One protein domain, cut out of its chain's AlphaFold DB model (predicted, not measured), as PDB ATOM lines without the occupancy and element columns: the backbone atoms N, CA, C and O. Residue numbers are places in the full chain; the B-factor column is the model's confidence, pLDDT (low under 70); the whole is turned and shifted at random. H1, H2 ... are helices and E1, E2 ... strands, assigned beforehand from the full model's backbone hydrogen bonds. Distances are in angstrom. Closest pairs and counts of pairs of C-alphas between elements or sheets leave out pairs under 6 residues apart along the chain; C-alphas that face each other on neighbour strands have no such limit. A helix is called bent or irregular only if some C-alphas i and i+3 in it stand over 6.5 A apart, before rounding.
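This is residues 18 to 148 of the 841 residues of the protein "Herc4 protein" of Symbiodinium sp. CCMP2456 (UniProt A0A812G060). A strongly twisted sheet of four strands forms the middle, its long strands E3 and E4 side by side and its short strand E1 far out at one end; H5 packs over one face along E4. H2 crosses H5 steeply and grazes the edge strand E4, H1 lies beside the strands near E1, and H3 stays away from the sheet. The printed part has 131 residues, with five named helices and four named strands in the order H1 H2 H3 H4 E1 E2 E3 H5 E4. The sheet, E1 E2 E3 E4, is mixed, and the class is mixed, helices and strands. The whole is compact, with a radius of gyration of the C-alphas of 15.0 A and spans of 45 by 30 by 25 A.

H1, residues 18 to 26, begins at C-alpha 18 (128.313, 178.268, 166.258). H2, residues 34 to 43, is 14.1 A long; H3, residues 50 to 53, and H4, residues 68 to 71, are short. E1 holds residues 75 to 77, and E2 residues 82 to 88, 19.2 A. E3, residues 92 to 103, is the longest strand, 34.0 A from C-alpha 92 (134.071, 168.622, 186.407). H5, residues 117 to 131, measures 22.9 A and is irregular: C-alphas 125 and 128 are 7.0 A apart. E4, residues 133 to 140, 22.3 A, ends at C-alpha 140 (145.335, 177.027, 156.774).

E1 E2 E3 is a meander, each strand the antiparallel neighbour of the one before, in two hairpins; N 75 and O 84 are 2.8 A apart, N 85 and O 95 2.9 A. The pairing is staggered: E3 pairs with E2 over residues 92 to 96 and with E4 over 96 to 103. E3 and E4 are parallel at 22 degrees, with N 100 and O 136 at 3.0 A. E3, H5, E4 is a strand-helix-strand unit, two parallel neighbour strands with a helix between, and its crossover is right-handed. With H5 on one face, the sheet and helix make two layers; H5 lies over E4 at a height of 9.4 A. H2 touches H5, opposite ways at a steep tilt of 53 degrees, closest at the C-alphas of Ile 38 and Val 123, 6.0 A. H2 only grazes the sheet, with residues 34 to 37. Residues 32 to 33 pair antiparallel with residues 136 to 137 of E4. H1 is on the sheet, over none of its strands, and only just touches H4, with 3 pairs of C-alphas within 8 A, the closest Glu 25 and Asn 68 at 6.4 A. H3 and H4 are not on the sheet. Every O i to N i+4 pair is within hydrogen-bond range in H1 and H2, and 7 of 11 in H5; H3 and H4 are too short for one.

The C-alphas farthest apart, Val 91 and Gln 110, are 46.7 A apart. The printed part has no cut. The links H3 to H4 and E3 to H5 are long. Mean pLDDT of the printed part is 75.2; it is under 70 at residues 102 to 117 and 140 to 148, among others.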
ATOM      1  N   GLU A  18     129.163 179.426 166.575       82.81
ATOM      2  CA  GLU A  18     128.313 178.268 166.258       82.81
ATOM      3  C   GLU A  18     128.493 177.797 164.804       82.81
ATOM      4  O   GLU A  18     128.518 176.596 164.533       82.81
ATOM      5  N   SER A  19     128.643 178.741 163.876       81.50
ATOM      6  CA  SER A  19     128.801 178.482 162.444       81.50
ATOM      7  C   SER A  19     130.229 178.024 162.113       81.50
ATOM      8  O   SER A  19     130.410 177.049 161.385       81.50
ATOM      9  N   LEU A  20     131.247 178.608 162.755       83.25
ATOM     10  CA  LEU A  20     132.628 178.118 162.696       83.25
ATOM     11  C   LEU A  20     132.758 176.668 163.208       83.25
ATOM     12  O   LEU A  20     133.495 175.881 162.614       83.25
ATOM     13  N   LEU A  21     132.045 176.286 164.276       82.12
ATOM     14  CA  LEU A  21     132.002 174.886 164.727       82.12
ATOM     15  C   LEU A  21     131.354 173.962 163.692       82.12
ATOM     16  O   LEU A  21     131.882 172.877 163.455       82.12
ATOM     17  N   GLY A  22     130.250 174.393 163.073       81.44
ATOM     18  CA  GLY A  22     129.602 173.653 161.991       81.44
ATOM     19  C   GLY A  22     130.554 173.407 160.820       81.44
ATOM     20  O   GLY A  22     130.752 172.260 160.435       81.44
ATOM     21  N   PHE A  23     131.231 174.455 160.338       83.25
ATOM     22  CA  PHE A  23     132.216 174.352 159.257       83.25
ATOM     23  C   PHE A  23     133.323 173.340 159.566       83.25
ATOM     24  O   PHE A  23     133.660 172.502 158.732       83.25
ATOM     25  N   LEU A  24     133.883 173.398 160.777       79.75
ATOM     26  CA  LEU A  24     134.941 172.483 161.206       79.75
ATOM     27  C   LEU A  24     134.452 171.027 161.307       79.75
ATOM     28  O   LEU A  24     135.257 170.109 161.123       79.75
ATOM     29  N   GLU A  25     133.163 170.806 161.578       78.88
ATOM     30  CA  GLU A  25     132.563 169.473 161.590       78.88
ATOM     31  C   GLU A  25     132.306 168.937 160.173       78.88
ATOM     32  O   GLU A  25     132.858 167.884 159.836       78.88
ATOM     33  N   ASP A  26     131.528 169.653 159.354       75.75
ATOM     34  CA  ASP A  26     131.096 169.215 158.015       75.75
ATOM     35  C   ASP A  26     132.289 169.056 157.060       75.75
ATOM     36  O   ASP A  26     132.391 168.057 156.346       75.75
ATOM     37  N   ALA A  27     133.260 169.978 157.102       70.00
ATOM     38  CA  ALA A  27     134.490 169.874 156.313       70.00
ATOM     39  C   ALA A  27     135.494 168.835 156.869       70.00
ATOM     40  O   ALA A  27     136.588 168.666 156.320       70.00
ATOM     41  N   GLY A  28     135.171 168.138 157.967       71.56
ATOM     42  CA  GLY A  28     136.011 167.084 158.549       71.56
ATOM     43  C   GLY A  28     137.370 167.576 159.065       71.56
ATOM     44  O   GLY A  28     138.363 166.834 159.028       71.56
ATOM     45  N   ILE A  29     137.447 168.831 159.519       75.56
ATOM     46  CA  ILE A  29     138.704 169.509 159.852       75.56
ATOM     47  C   ILE A  29     139.205 169.060 161.232       75.56
ATOM     48  O   ILE A  29     138.760 169.502 162.291       75.56
ATOM     49  N   ARG A  30     140.201 168.169 161.217       79.12
ATOM     50  CA  ARG A  30     140.861 167.643 162.419       79.12
ATOM     51  C   ARG A  30     141.942 168.611 162.913       79.12
ATOM     52  O   ARG A  30     143.059 168.612 162.402       79.12
ATOM     53  N   MET A  31     141.610 169.418 163.918       86.19
ATOM     54  CA  MET A  31     142.551 170.329 164.587       86.19
ATOM     55  C   MET A  31     143.601 169.583 165.425       86.19
ATOM     56  O   MET A  31     143.335 168.507 165.963       86.19
ATOM     57  N   VAL A  32     144.779 170.183 165.603       87.31
ATOM     58  CA  VAL A  32     145.871 169.641 166.430       87.31
ATOM     59  C   VAL A  32     145.777 170.173 167.864       87.31
ATOM     60  O   VAL A  32     145.486 171.355 168.076       87.31
ATOM     61  N   ARG A  33     146.049 169.333 168.872       89.88
ATOM     62  CA  ARG A  33     146.182 169.803 170.263       89.88
ATOM     63  C   ARG A  33     147.529 170.480 170.491       89.88
ATOM     64  O   ARG A  33     148.575 169.895 170.219       89.88
ATOM     65  N   LEU A  34     147.523 171.642 171.138       89.50
ATOM     66  CA  LEU A  34     148.765 172.277 171.591       89.50
ATOM     67  C   LEU A  34     149.531 171.433 172.633       89.50
ATOM     68  O   LEU A  34     150.755 171.477 172.677       89.50
ATOM     69  N   GLU A  35     148.823 170.635 173.438       88.38
ATOM     70  CA  GLU A  35     149.403 169.646 174.362       88.38
ATOM     71  C   GLU A  35     150.346 168.672 173.635       88.38
ATOM     72  O   GLU A  35     151.500 168.509 174.024       88.38
ATOM     73  N   TYR A  36     149.894 168.124 172.505       89.75
ATOM     74  CA  TYR A  36     150.698 167.247 171.660       89.75
ATOM     75  C   TYR A  36     151.914 167.970 171.063       89.75
ATOM     76  O   TYR A  36     153.021 167.439 171.095       89.75
ATOM     77  N   LEU A  37     151.754 169.211 170.590       88.25
ATOM     78  CA  LEU A  37     152.878 170.007 170.074       88.25
ATOM     79  C   LEU A  37     153.927 170.317 171.160       88.25
ATOM     80  O   LEU A  37     155.124 170.338 170.869       88.25
ATOM     81  N   ILE A  38     153.512 170.509 172.418       90.00
ATOM     82  CA  ILE A  38     154.426 170.669 173.561       90.00
ATOM     83  C   ILE A  38     155.237 169.390 173.792       90.00
ATOM     84  O   ILE A  38     156.454 169.471 173.969       90.00
ATOM     85  N   GLU A  39     154.598 168.221 173.762       90.94
ATOM     86  CA  GLU A  39     155.274 166.926 173.908       90.94
ATOM     87  C   GLU A  39     156.205 166.617 172.727       90.94
ATOM     88  O   GLU A  39     157.305 166.093 172.916       90.94
ATOM     89  N   LEU A  40     155.816 166.999 171.511       86.62
ATOM     90  CA  LEU A  40     156.616 166.860 170.295       86.62
ATOM     91  C   LEU A  40     157.875 167.747 170.342       86.62
ATOM     92  O   LEU A  40     158.990 167.271 170.118       86.62
ATOM     93  N   SER A  41     157.711 169.013 170.747       86.75
ATOM     94  CA  SER A  41     158.804 169.965 170.997       86.75
ATOM     95  C   SER A  41     159.778 169.432 172.058       86.75
ATOM     96  O   SER A  41     160.992 169.409 171.827       86.75
ATOM     97  N   ALA A  42     159.247 168.932 173.184       87.00
ATOM     98  CA  ALA A  42     160.024 168.422 174.315       87.00
ATOM     99  C   ALA A  42     160.734 167.085 174.029       87.00
ATOM    100  O   ALA A  42     161.864 166.889 174.472       87.00
ATOM    101  N   SER A  43     160.110 166.184 173.263       84.44
ATOM    102  CA  SER A  43     160.724 164.927 172.797       84.44
ATOM    103  C   SER A  43     161.725 165.124 171.653       84.44
ATOM    104  O   SER A  43     162.412 164.181 171.265       84.44
ATOM    105  N   GLY A  44     161.847 166.347 171.126       76.62
ATOM    106  CA  GLY A  44     162.823 166.699 170.100       76.62
ATOM    107  C   GLY A  44     162.448 166.264 168.683       76.62
ATOM    108  O   GLY A  44     163.304 166.298 167.799       76.62
ATOM    109  N   ARG A  45     161.188 165.881 168.457       76.19
ATOM    110  CA  ARG A  45     160.678 165.382 167.174       76.19
ATOM    111  C   ARG A  45     160.241 166.536 166.255       76.19
ATOM    112  O   ARG A  45     159.726 167.534 166.760       76.19
ATOM    113  N   PRO A  46     160.438 166.439 164.927       70.88
ATOM    114  CA  PRO A  46     159.886 167.410 163.980       70.88
ATOM    115  C   PRO A  46     158.353 167.326 163.949       70.88
ATOM    116  O   PRO A  46     157.772 166.365 164.456       70.88
ATOM    117  N   LEU A  47     157.709 168.313 163.321       73.38
ATOM    118  CA  LEU A  47     156.274 168.266 163.022       73.38
ATOM    119  C   LEU A  47     155.922 166.986 162.233       73.38
ATOM    120  O   LEU A  47     156.677 166.635 161.320       73.38
ATOM    121  N   PRO A  48     154.823 166.280 162.564       68.19
ATOM    122  CA  PRO A  48     154.496 164.990 161.972       68.19
ATOM    123  C   PRO A  48     153.545 165.164 160.787       68.19
ATOM    124  O   PRO A  48     152.810 166.151 160.693       68.19
ATOM    125  N   ARG A  49     153.488 164.164 159.908       68.00
ATOM    126  CA  ARG A  49     152.457 164.112 158.867       68.00
ATOM    127  C   ARG A  49     151.073 163.946 159.496       68.00
ATOM    128  O   ARG A  49     150.948 163.301 160.542       68.00
ATOM    129  N   ARG A  50     149.999 164.432 158.857       69.38
ATOM    130  CA  ARG A  50     148.628 164.236 159.390       69.38
ATOM    131  C   ARG A  50     148.334 162.752 159.665       69.38
ATOM    132  O   ARG A  50     147.804 162.423 160.721       69.38
ATOM    133  N   GLN A  51     148.736 161.858 158.762       66.94
ATOM    134  CA  GLN A  51     148.508 160.406 158.852       66.94
ATOM    135  C   GLN A  51     149.417 159.691 159.883       66.94
ATOM    136  O   GLN A  51     149.282 158.479 160.106       66.94
ATOM    137  N   GLU A  52     150.366 160.419 160.482       73.31
ATOM    138  CA  GLU A  52     151.155 160.009 161.650       73.31
ATOM    139  C   GLU A  52     150.473 160.514 162.927       73.31
ATOM    140  O   GLU A  52     150.160 159.712 163.804       73.31
ATOM    141  N   ALA A  53     150.112 161.804 162.980       77.06
ATOM    142  CA  ALA A  53     149.357 162.393 164.088       77.06
ATOM    143  C   ALA A  53     147.998 161.697 164.331       77.06
ATOM    144  O   ALA A  53     147.584 161.535 165.476       77.06
ATOM    145  N   GLU A  54     147.327 161.201 163.285       78.12
ATOM    146  CA  GLU A  54     146.110 160.372 163.389       78.12
ATOM    147  C   GLU A  54     146.304 159.052 164.165       78.12
ATOM    148  O   GLU A  54     145.316 158.432 164.560       78.12
ATOM    149  N   LYS A  55     147.548 158.615 164.399       81.12
ATOM    150  CA  LYS A  55     147.903 157.381 165.125       81.12
ATOM    151  C   LYS A  55     148.579 157.645 166.472       81.12
ATOM    152  O   LYS A  55     148.923 156.692 167.169       81.12
ATOM    153  N   GLU A  56     148.801 158.906 166.829       84.94
ATOM    154  CA  GLU A  56     149.546 159.287 168.025       84.94
ATOM    155  C   GLU A  56     148.643 159.787 169.154       84.94
ATOM    156  O   GLU A  56     147.542 160.299 168.945       84.94
ATOM    157  N   THR A  57     149.137 159.638 170.382       88.88
ATOM    158  CA  THR A  57     148.458 160.037 171.616       88.88
ATOM    159  C   THR A  57     149.389 160.868 172.482       88.88
ATOM    160  O   THR A  57     150.571 160.553 172.604       88.88
ATOM    161  N   THR A  58     148.825 161.879 173.128       86.50
ATOM    162  CA  THR A  58     149.454 162.631 174.222       86.50
ATOM    163  C   THR A  58     149.775 161.739 175.427       86.50
ATOM    164  O   THR A  58     149.181 160.670 175.606       86.50
ATOM    165  N   SER A  59     150.653 162.206 176.313       83.31
ATOM    166  CA  SER A  59     150.973 161.563 177.595       83.31
ATOM    167  C   SER A  59     149.774 161.457 178.548       83.31
ATOM    168  O   SER A  59     149.755 160.576 179.408       83.31
ATOM    169  N   SER A  60     148.746 162.295 178.370       79.56
ATOM    170  CA  SER A  60     147.458 162.198 179.072       79.56
ATOM    171  C   SER A  60     146.511 161.134 178.489       79.56
ATOM    172  O   SER A  60     145.440 160.893 179.048       79.56
ATOM    173  N   GLY A  61     146.899 160.466 177.395       81.81
ATOM    174  CA  GLY A  61     146.137 159.398 176.742       81.81
ATOM    175  C   GLY A  61     145.093 159.878 175.728       81.81
ATOM    176  O   GLY A  61     144.354 159.053 175.192       81.81
ATOM    177  N   ALA A  62     145.019 161.179 175.437       84.19
ATOM    178  CA  ALA A  62     144.144 161.720 174.397       84.19
ATOM    179  C   ALA A  62     144.808 161.637 173.002       84.19
ATOM    180  O   ALA A  62     146.020 161.858 172.912       84.19
ATOM    181  N   PRO A  63     144.061 161.400 171.902       89.88
ATOM    182  CA  PRO A  63     144.607 161.431 170.537       89.88
ATOM    183  C   PRO A  63     145.254 162.780 170.202       89.88
ATOM    184  O   PRO A  63     144.751 163.812 170.638       89.88
ATOM    185  N   ALA A  64     146.331 162.806 169.418       87.19
ATOM    186  CA  ALA A  64     147.058 164.033 169.063       87.19
ATOM    187  C   ALA A  64     146.195 165.063 168.303       87.19
ATOM    188  O   ALA A  64     146.340 166.277 168.493       87.19
ATOM    189  N   LEU A  65     145.262 164.571 167.481       88.31
ATOM    190  CA  LEU A  65     144.232 165.370 166.821       88.31
ATOM    191  C   LEU A  65     142.938 165.380 167.643       88.31
ATOM    192  O   LEU A  65     142.468 164.338 168.100       88.31
ATOM    193  N   VAL A  66     142.323 166.556 167.770       87.81
ATOM    194  CA  VAL A  66     140.991 166.751 168.369       87.81
ATOM    195  C   VAL A  66     139.971 165.905 167.616       87.81
ATOM    196  O   VAL A  66     140.031 165.834 166.388       87.81
ATOM    197  N   GLU A  67     139.057 165.235 168.311       85.75
ATOM    198  CA  GLU A  67     138.003 164.442 167.669       85.75
ATOM    199  C   GLU A  67     136.734 165.258 167.381       85.75
ATOM    200  O   GLU A  67     136.367 166.147 168.146       85.75
ATOM    201  N   ASN A  68     135.991 164.889 166.329       81.38
ATOM    202  CA  ASN A  68     134.652 165.434 166.058       81.38
ATOM    203  C   ASN A  68     133.672 165.160 167.222       81.38
ATOM    204  O   ASN A  68     132.691 165.877 167.386       81.38
ATOM    205  N   SER A  69     133.941 164.144 168.053       83.88
ATOM    206  CA  SER A  69     133.230 163.876 169.310       83.88
ATOM    207  C   SER A  69     133.411 165.020 170.324       83.88
ATOM    208  O   SER A  69     132.427 165.506 170.871       83.88
ATOM    209  N   GLU A  70     134.642 165.504 170.522       84.44
ATOM    210  CA  GLU A  70     134.961 166.639 171.400       84.44
ATOM    211  C   GLU A  70     134.488 167.977 170.823       84.44
ATOM    212  O   GLU A  70     134.092 168.858 171.585       84.44
ATOM    213  N   LEU A  71     134.502 168.134 169.494       83.75
ATOM    214  CA  LEU A  71     133.994 169.334 168.818       83.75
ATOM    215  C   LEU A  71     132.509 169.570 169.155       83.75
ATOM    216  O   LEU A  71     132.113 170.691 169.468       83.75
ATOM    217  N   LYS A  72     131.721 168.488 169.210       83.81
ATOM    218  CA  LYS A  72     130.308 168.473 169.628       83.81
ATOM    219  C   LYS A  72     130.084 168.724 171.126       83.81
ATOM    220  O   LYS A  72     128.958 169.019 171.521       83.81
ATOM    221  N   GLU A  73     131.112 168.597 171.968       85.81
ATOM    222  CA  GLU A  73     131.035 168.938 173.400       85.81
ATOM    223  C   GLU A  73     131.336 170.426 173.678       85.81
ATOM    224  O   GLU A  73     131.253 170.865 174.831       85.81
ATOM    225  N   VAL A  74     131.668 171.224 172.652       87.94
ATOM    226  CA  VAL A  74     131.887 172.667 172.809       87.94
ATOM    227  C   VAL A  74     130.555 173.400 172.979       87.94
ATOM    228  O   VAL A  74     129.668 173.365 172.133       87.94
ATOM    229  N   SER A  75     130.448 174.118 174.090       87.25
ATOM    230  CA  SER A  75     129.361 175.038 174.423       87.25
ATOM    231  C   SER A  75     129.791 176.488 174.201       87.25
ATOM    232  O   SER A  75     130.932 176.851 174.506       87.25
ATOM    233  N   ILE A  76     128.879 177.317 173.695       86.75
ATOM    234  CA  ILE A  76     129.111 178.738 173.412       86.75
ATOM    235  C   ILE A  76     128.191 179.591 174.288       86.75
ATOM    236  O   ILE A  76     126.983 179.355 174.366       86.75
ATOM    237  N   ASP A  77     128.760 180.592 174.961       83.81
ATOM    238  CA  ASP A  77     127.986 181.628 175.643       83.81
ATOM    239  C   ASP A  77     127.532 182.698 174.642       83.81
ATOM    240  O   ASP A  77     128.310 183.554 174.218       83.81
ATOM    241  N   ARG A  78     126.236 182.679 174.321       77.00
ATOM    242  CA  ARG A  78     125.569 183.599 173.382       77.00
ATOM    243  C   ARG A  78     125.650 185.084 173.750       77.00
ATOM    244  O   ARG A  78     125.297 185.919 172.929       77.00
ATOM    245  N   ASN A  79     126.079 185.429 174.965       74.81
ATOM    246  CA  ASN A  79     126.264 186.821 175.386       74.81
ATOM    247  C   ASN A  79     127.701 187.325 175.159       74.81
ATOM    248  O   ASN A  79     127.940 188.529 175.237       74.81
ATOM    249  N   THR A  80     128.665 186.423 174.941       78.50
ATOM    250  CA  THR A  80     130.107 186.744 174.894       78.50
ATOM    251  C   THR A  80     130.872 186.076 173.746       78.50
ATOM    252  O   THR A  80     132.067 186.329 173.586       78.50
ATOM    253  N   GLY A  81     130.229 185.196 172.970       74.38
ATOM    254  CA  GLY A  81     130.867 184.375 171.932       74.38
ATOM    255  C   GLY A  81     131.890 183.370 172.482       74.38
ATOM    256  O   GLY A  81     132.683 182.806 171.730       74.38
ATOM    257  N   HIS A  82     131.948 183.164 173.802       82.44
ATOM    258  CA  HIS A  82     132.999 182.359 174.419       82.44
ATOM    259  C   HIS A  82     132.731 180.857 174.311       82.44
ATOM    260  O   HIS A  82     131.795 180.325 174.906       82.44
ATOM    261  N   MET A  83     133.636 180.175 173.613       87.50
ATOM    262  CA  MET A  83     133.674 178.724 173.443       87.50
ATOM    263  C   MET A  83     134.253 178.041 174.692       87.50
ATOM    264  O   MET A  83     135.244 178.505 175.268       87.50
ATOM    265  N   SER A  84     133.666 176.926 175.131       88.06
ATOM    266  CA  SER A  84     134.109 176.193 176.327       88.06
ATOM    267  C   SER A  84     133.624 174.740 176.374       88.06
ATOM    268  O   SER A  84     132.549 174.426 175.876       88.06
ATOM    269  N   VAL A  85     134.389 173.853 177.014       88.75
ATOM    270  CA  VAL A  85     134.112 172.407 177.120       88.75
ATOM    271  C   VAL A  85     134.194 171.927 178.576       88.75
ATOM    272  O   VAL A  85     134.963 172.460 179.379       88.75
ATOM    273  N   MET A  86     133.408 170.913 178.944       81.94
ATOM    274  CA  MET A  86     133.381 170.350 180.303       81.94
ATOM    275  C   MET A  86     134.470 169.288 180.514       81.94
ATOM    276  O   MET A  86     134.240 168.094 180.318       81.94
ATOM    277  N   ARG A  87     135.659 169.687 180.989       77.38
ATOM    278  CA  ARG A  87     136.719 168.722 181.338       77.38
ATOM    279  C   ARG A  87     136.419 168.043 182.681       77.38
ATOM    280  O   ARG A  87     136.292 168.689 183.721       77.38
ATOM    281  N   ARG A  88     136.338 166.708 182.662       66.00
ATOM    282  CA  ARG A  88     136.006 165.847 183.814       66.00
ATOM    283  C   ARG A  88     137.244 165.393 184.607       66.00
ATOM    284  O   ARG A  88     137.425 164.195 184.806       66.00
ATOM    285  N   HIS A  89     138.109 166.312 185.045       56.69
ATOM    286  CA  HIS A  89     139.281 165.930 185.848       56.69
ATOM    287  C   HIS A  89     139.837 167.069 186.729       56.69
ATOM    288  O   HIS A  89     140.066 168.161 186.209       56.69
ATOM    289  N   PRO A  90     140.134 166.842 188.029       56.16
ATOM    290  CA  PRO A  90     139.593 165.790 188.904       56.16
ATOM    291  C   PRO A  90     138.160 166.110 189.383       56.16
ATOM    292  O   PRO A  90     137.453 165.232 189.865       56.16
ATOM    293  N   VAL A  91     137.723 167.362 189.229       71.31
ATOM    294  CA  VAL A  91     136.345 167.835 189.434       71.31
ATOM    295  C   VAL A  91     135.850 168.349 188.077       71.31
ATOM    296  O   VAL A  91     136.632 169.010 187.391       71.31
ATOM    297  N   PRO A  92     134.601 168.076 187.652       76.69
ATOM    298  CA  PRO A  92     134.071 168.622 186.407       76.69
ATOM    299  C   PRO A  92     134.089 170.154 186.429       76.69
ATOM    300  O   PRO A  92     133.372 170.768 187.219       76.69
ATOM    301  N   ARG A  93     134.896 170.768 185.558       81.56
ATOM    302  CA  ARG A  93     134.943 172.225 185.378       81.56
ATOM    303  C   ARG A  93     134.790 172.602 183.909       81.56
ATOM    304  O   ARG A  93     135.276 171.896 183.025       81.56
ATOM    305  N   GLN A  94     134.115 173.719 183.670       81.88
ATOM    306  CA  GLN A  94     134.014 174.333 182.352       81.88
ATOM    307  C   GLN A  94     135.351 175.015 182.044       81.88
ATOM    308  O   GLN A  94     135.847 175.806 182.846       81.88
ATOM    309  N   VAL A  95     135.963 174.658 180.919       85.44
ATOM    310  CA  VAL A  95     137.292 175.119 180.499       85.44
ATOM    311  C   VAL A  95     137.138 175.842 179.167       85.44
ATOM    312  O   VAL A  95     136.500 175.316 178.256       85.44
ATOM    313  N   ARG A  96     137.699 177.050 179.043       87.12
ATOM    314  CA  ARG A  96     137.622 177.832 177.798       87.12
ATOM    315  C   ARG A  96     138.326 177.088 176.661       87.12
ATOM    316  O   ARG A  96     139.387 176.506 176.877       87.12
ATOM    317  N   VAL A  97     137.755 177.133 175.464       89.00
ATOM    318  CA  VAL A  97     138.375 176.636 174.231       89.00
ATOM    319  C   VAL A  97     138.885 177.831 173.432       89.00
ATOM    320  O   VAL A  97     138.170 178.816 173.256       89.00
ATOM    321  N   HIS A  98     140.124 177.749 172.955       87.06
ATOM    322  CA  HIS A  98     140.693 178.688 171.994       87.06
ATOM    323  C   HIS A  98     140.965 177.957 170.685       87.06
ATOM    324  O   HIS A  98     141.848 177.099 170.634       87.06
ATOM    325  N   LEU A  99     140.226 178.324 169.638       85.19
ATOM    326  CA  LEU A  99     140.552 177.949 168.267       85.19
ATOM    327  C   LEU A  99     141.554 178.964 167.714       85.19
ATOM    328  O   LEU A  99     141.378 180.169 167.897       85.19
ATOM    329  N   ILE A 100     142.618 178.483 167.075       82.81
ATOM    330  CA  ILE A 100     143.674 179.331 166.515       82.81
ATOM    331  C   ILE A 100     143.967 178.869 165.090       82.81
ATOM    332  O   ILE A 100     144.505 177.782 164.892       82.81
ATOM    333  N   SER A 101     143.628 179.705 164.109       78.62
ATOM    334  CA  SER A 101     144.081 179.528 162.727       78.62
ATOM    335  C   SER A 101     145.509 180.051 162.576       78.62
ATOM    336  O   SER A 101     145.819 181.159 163.024       78.62
ATOM    337  N   ILE A 102     146.372 179.257 161.946       69.12
ATOM    338  CA  ILE A 102     147.727 179.636 161.549       69.12
ATOM    339  C   ILE A 102     147.803 179.532 160.027       69.12
ATOM    340  O   ILE A 102     147.881 178.436 159.469       69.12
ATOM    341  N   SER A 103     147.781 180.689 159.366       56.56
ATOM    342  CA  SER A 103     147.976 180.800 157.920       56.56
ATOM    343  C   SER A 103     149.462 180.859 157.576       56.56
ATOM    344  O   SER A 103     150.246 181.498 158.280       56.56
ATOM    345  N   HIS A 104     149.843 180.169 156.499       53.72
ATOM    346  CA  HIS A 104     151.226 180.006 156.034       53.72
ATOM    347  C   HIS A 104     152.188 179.336 157.038       53.72
ATOM    348  O   HIS A 104     153.320 179.785 157.241       53.72
ATOM    349  N   MET A 105     151.776 178.191 157.591       54.31
ATOM    350  CA  MET A 105     152.722 177.150 158.027       54.31
ATOM    351  C   MET A 105     153.658 176.801 156.846       54.31
ATOM    352  O   MET A 105     153.182 176.698 155.712       54.31
ATOM    353  N   TRP A 106     154.978 176.655 157.039       48.16
ATOM    354  CA  TRP A 106     155.892 176.416 155.900       48.16
ATOM    355  C   TRP A 106     155.927 174.939 155.492       48.16
ATOM    356  O   TRP A 106     156.900 174.234 155.744       48.16
ATOM    357  N   GLU A 107     154.880 174.495 154.799       47.34
ATOM    358  CA  GLU A 107     154.792 173.164 154.194       47.34
ATOM    359  C   GLU A 107     154.719 173.241 152.661       47.34
ATOM    360  O   GLU A 107     153.724 172.886 152.032       47.34
ATOM    361  N   SER A 108     155.813 173.673 152.023       37.97
ATOM    362  CA  SER A 108     156.034 173.274 150.629       37.97
ATOM    363  C   SER A 108     156.479 171.807 150.590       37.97
ATOM    364  O   SER A 108     157.071 171.300 151.544       37.97
ATOM    365  N   MET A 109     156.282 171.116 149.462       38.41
ATOM    366  CA  MET A 109     156.710 169.711 149.286       38.41
ATOM    367  C   MET A 109     158.239 169.486 149.381       38.41
ATOM    368  O   MET A 109     158.708 168.376 149.146       38.41
ATOM    369  N   GLN A 110     159.024 170.526 149.680       38.34
ATOM    370  CA  GLN A 110     160.486 170.549 149.603       38.34
ATOM    371  C   GLN A 110     161.177 170.976 150.913       38.34
ATOM    372  O   GLN A 110     162.393 170.835 151.008       38.34
ATOM    373  N   HIS A 111     160.444 171.443 151.936       42.94
ATOM    374  CA  HIS A 111     161.032 171.836 153.224       42.94
ATOM    375  C   HIS A 111     160.273 171.254 154.434       42.94
ATOM    376  O   HIS A 111     159.098 171.558 154.619       42.94
ATOM    377  N   PRO A 112     160.928 170.439 155.287       50.19
ATOM    378  CA  PRO A 112     160.462 170.168 156.648       50.19
ATOM    379  C   PRO A 112     160.816 171.315 157.618       50.19
ATOM    380  O   PRO A 112     161.568 172.225 157.269       50.19
ATOM    381  N   ASP A 113     160.380 171.202 158.880       59.84
ATOM    382  CA  ASP A 113     160.924 171.952 160.031       59.84
ATOM    383  C   ASP A 113     161.878 171.064 160.873       59.84
ATOM    384  O   ASP A 113     161.530 170.644 161.983       59.84
ATOM    385  N   PRO A 114     163.078 170.697 160.370       53.56
ATOM    386  CA  PRO A 114     163.947 169.715 161.027       53.56
ATOM    387  C   PRO A 114     164.617 170.263 162.301       53.56
ATOM    388  O   PRO A 114     165.009 169.483 163.168       53.56
ATOM    389  N   TRP A 115     164.705 171.591 162.464       59.16
ATOM    390  CA  TRP A 115     165.180 172.239 163.699       59.16
ATOM    391  C   TRP A 115     164.055 172.681 164.639       59.16
ATOM    392  O   TRP A 115     164.347 173.270 165.682       59.16
ATOM    393  N   ARG A 116     162.794 172.337 164.330       68.38
ATOM    394  CA  ARG A 116     161.612 172.611 165.165       68.38
ATOM    395  C   ARG A 116     161.401 174.105 165.438       68.38
ATOM    396  O   ARG A 116     160.894 174.468 166.495       68.38
ATOM    397  N   PHE A 117     161.817 174.992 164.535       65.88
ATOM    398  CA  PHE A 117     161.714 176.437 164.740       65.88
ATOM    399  C   PHE A 117     160.253 176.903 164.762       65.88
ATOM    400  O   PHE A 117     159.870 177.664 165.649       65.88
ATOM    401  N   GLN A 118     159.423 176.416 163.834       70.50
ATOM    402  CA  GLN A 118     157.997 176.753 163.800       70.50
ATOM    403  C   GLN A 118     157.258 176.050 164.939       70.50
ATOM    404  O   GLN A 118     156.485 176.689 165.651       70.50
ATOM    405  N   LEU A 119     157.575 174.773 165.183       78.69
ATOM    406  CA  LEU A 119     157.042 174.018 166.321       78.69
ATOM    407  C   LEU A 119     157.301 174.729 167.660       78.69
ATOM    408  O   LEU A 119     156.374 174.915 168.447       78.69
ATOM    409  N   ASN A 120     158.540 175.158 167.912       80.56
ATOM    410  CA  ASN A 120     158.912 175.835 169.150       80.56
ATOM    411  C   ASN A 120     158.269 177.225 169.257       80.56
ATOM    412  O   ASN A 120     157.755 177.543 170.321       80.56
ATOM    413  N   ALA A 121     158.213 178.017 168.179       80.62
ATOM    414  CA  ALA A 121     157.574 179.337 168.204       80.62
ATOM    415  C   ALA A 121     156.065 179.261 168.517       80.62
ATOM    416  O   ALA A 121     155.564 180.011 169.355       80.62
ATOM    417  N   ILE A 122     155.348 178.312 167.901       82.25
ATOM    418  CA  ILE A 122     153.925 178.036 168.174       82.25
ATOM    419  C   ILE A 122     153.736 177.590 169.627       82.25
ATOM    420  O   ILE A 122     152.816 178.033 170.318       82.25
ATOM    421  N   VAL A 123     154.628 176.725 170.112       86.88
ATOM    422  CA  VAL A 123     154.614 176.257 171.496       86.88
ATOM    423  C   VAL A 123     154.905 177.391 172.482       86.88
ATOM    424  O   VAL A 123     154.220 177.473 173.495       86.88
ATOM    425  N   GLU A 124     155.860 178.281 172.222       86.38
ATOM    426  CA  GLU A 124     156.209 179.387 173.125       86.38
ATOM    427  C   GLU A 124     155.105 180.451 173.216       86.38
ATOM    428  O   GLU A 124     154.749 180.846 174.328       86.38
ATOM    429  N   GLU A 125     154.505 180.852 172.092       85.69
ATOM    430  CA  GLU A 125     153.418 181.845 172.053       85.69
ATOM    431  C   GLU A 125     152.126 181.331 172.719       85.69
ATOM    432  O   GLU A 125     151.465 182.058 173.466       85.69
ATOM    433  N   PHE A 126     151.748 180.067 172.491       84.94
ATOM    434  CA  PHE A 126     150.447 179.568 172.950       84.94
ATOM    435  C   PHE A 126     150.487 178.763 174.260       84.94
ATOM    436  O   PHE A 126     149.459 178.697 174.941       84.94
ATOM    437  N   ARG A 127     151.634 178.203 174.690       84.19
ATOM    438  CA  ARG A 127     151.764 177.479 175.981       84.19
ATOM    439  C   ARG A 127     151.252 178.279 177.192       84.19
ATOM    440  O   ARG A 127     150.587 177.660 178.022       84.19
ATOM    441  N   PRO A 128     151.464 179.608 177.320       83.31
ATOM    442  CA  PRO A 128     150.910 180.390 178.430       83.31
ATOM    443  C   PRO A 128     149.379 180.324 178.544       83.31
ATOM    444  O   PRO A 128     148.839 180.493 179.635       83.31
ATOM    445  N   ARG A 129     148.670 180.059 177.439       77.44
ATOM    446  CA  ARG A 129     147.200 180.038 177.397       77.44
ATOM    447  C   ARG A 129     146.615 178.748 177.993       77.44
ATOM    448  O   ARG A 129     145.491 178.776 178.489       77.44
ATOM    449  N   LEU A 130     147.362 177.638 178.018       75.75
ATOM    450  CA  LEU A 130     146.888 176.315 178.472       75.75
ATOM    451  C   LEU A 130     146.603 176.190 179.980       75.75
ATOM    452  O   LEU A 130     146.009 175.199 180.392       75.75
ATOM    453  N   LEU A 131     147.017 177.151 180.812       69.19
ATOM    454  CA  LEU A 131     146.941 177.017 182.278       69.19
ATOM    455  C   LEU A 131     145.504 176.801 182.800       69.19
ATOM    456  O   LEU A 131     145.302 176.012 183.721       69.19
ATOM    457  N   ASP A 132     144.512 177.437 182.168       68.94
ATOM    458  CA  ASP A 132     143.078 177.273 182.468       68.94
ATOM    459  C   ASP A 132     142.204 177.197 181.193       68.94
ATOM    460  O   ASP A 132     141.009 177.497 181.214       68.94
ATOM    461  N   SER A 133     142.788 176.784 180.063       81.81
ATOM    462  CA  SER A 133     142.079 176.638 178.783       81.81
ATOM    463  C   SER A 133     142.544 175.411 177.995       81.81
ATOM    464  O   SER A 133     143.575 174.817 178.304       81.81
ATOM    465  N   VAL A 134     141.799 175.037 176.955       86.00
ATOM    466  CA  VAL A 134     142.246 174.101 175.918       86.00
ATOM    467  C   VAL A 134     142.509 174.890 174.637       86.00
ATOM    468  O   VAL A 134     141.666 175.683 174.217       86.00
ATOM    469  N   VAL A 135     143.663 174.667 174.004       88.50
ATOM    470  CA  VAL A 135     144.032 175.315 172.735       88.50
ATOM    471  C   VAL A 135     144.046 174.280 171.611       88.50
ATOM    472  O   VAL A 135     144.760 173.274 171.694       88.50
ATOM    473  N   TRP A 136     143.258 174.544 170.570       90.38
ATOM    474  CA  TRP A 136     143.141 173.740 169.355       90.38
ATOM    475  C   TRP A 136     143.607 174.569 168.158       90.38
ATOM    476  O   TRP A 136     143.216 175.728 168.009       90.38
ATOM    477  N   ILE A 137     144.470 173.988 167.328       85.38
ATOM    478  CA  ILE A 137     145.151 174.698 166.243       85.38
ATOM    479  C   ILE A 137     144.699 174.144 164.893       85.38
ATOM    480  O   ILE A 137     144.688 172.930 164.676       85.38
ATOM    481  N   PHE A 138     144.342 175.057 163.997       79.88
ATOM    482  CA  PHE A 138     144.052 174.814 162.591       79.88
ATOM    483  C   PHE A 138     145.202 175.363 161.737       79.88
ATOM    484  O   PHE A 138     145.686 176.469 161.984       79.88
ATOM    485  N   TYR A 139     145.629 174.592 160.736       75.06
ATOM    486  CA  TYR A 139     146.616 175.011 159.744       75.06
ATOM    487  C   TYR A 139     145.901 175.296 158.426       75.06
ATOM    488  O   TYR A 139     145.194 174.435 157.903       75.06
ATOM    489  N   ASP A 140     146.066 176.516 157.928       56.53
ATOM    490  CA  ASP A 140     145.335 177.027 156.774       56.53
ATOM    491  C   ASP A 140     146.118 176.800 155.462       56.53
ATOM    492  O   ASP A 140     147.289 177.166 155.340       56.53
ATOM    493  N   PHE A 141     145.420 176.182 154.499       45.25
ATOM    494  CA  PHE A 141     145.861 175.636 153.202       45.25
ATOM    495  C   PHE A 141     146.839 174.430 153.172       45.25
ATOM    496  O   PHE A 141     147.811 174.318 153.907       45.25
ATOM    497  N   LEU A 142     146.576 173.533 152.206       42.41
ATOM    498  CA  LEU A 142     147.403 172.421 151.680       42.41
ATOM    499  C   LEU A 142     147.867 171.259 152.591       42.41
ATOM    500  O   LEU A 142     148.106 170.178 152.046       42.41
ATOM    501  N   SER A 143     147.901 171.369 153.922       44.25
ATOM    502  CA  SER A 143     148.407 170.303 154.828       44.25
ATOM    503  C   SER A 143     147.607 168.976 154.869       44.25
ATOM    504  O   SER A 143     147.867 168.120 155.713       44.25
ATOM    505  N   LEU A 144     146.636 168.758 153.969       40.56
ATOM    506  CA  LEU A 144     145.822 167.533 153.888       40.56
ATOM    507  C   LEU A 144     146.199 166.578 152.741       40.56
ATOM    508  O   LEU A 144     145.737 165.437 152.735       40.56
ATOM    509  N   HIS A 145     147.046 166.992 151.794       39.03
ATOM    510  CA  HIS A 145     147.589 166.126 150.729       39.03
ATOM    511  C   HIS A 145     149.121 166.065 150.781       39.03
ATOM    512  O   HIS A 145     149.833 166.231 149.792       39.03
ATOM    513  N   GLN A 146     149.633 165.773 151.977       45.47
ATOM    514  CA  GLN A 146     151.013 165.349 152.171       45.47
ATOM    515  C   GLN A 146     151.182 163.922 151.620       45.47
ATOM    516  O   GLN A 146     150.758 162.945 152.245       45.47
ATOM    517  N   TYR A 147     151.777 163.814 150.430       45.59
ATOM    518  CA  TYR A 147     152.186 162.542 149.828       45.59
ATOM    519  C   TYR A 147     153.300 161.861 150.643       45.59
ATOM    520  O   TYR A 147     154.003 162.496 151.435       45.59
ATOM    521  N   ALA A 148     153.496 160.559 150.420       45.06
ATOM    522  CA  ALA A 148     154.683 159.868 150.913       45.06
ATOM    523  C   ALA A 148     155.946 160.498 150.297       45.06
ATOM    524  O   ALA A 148     156.031 160.667 149.081       45.06
TER     525      ALA A 148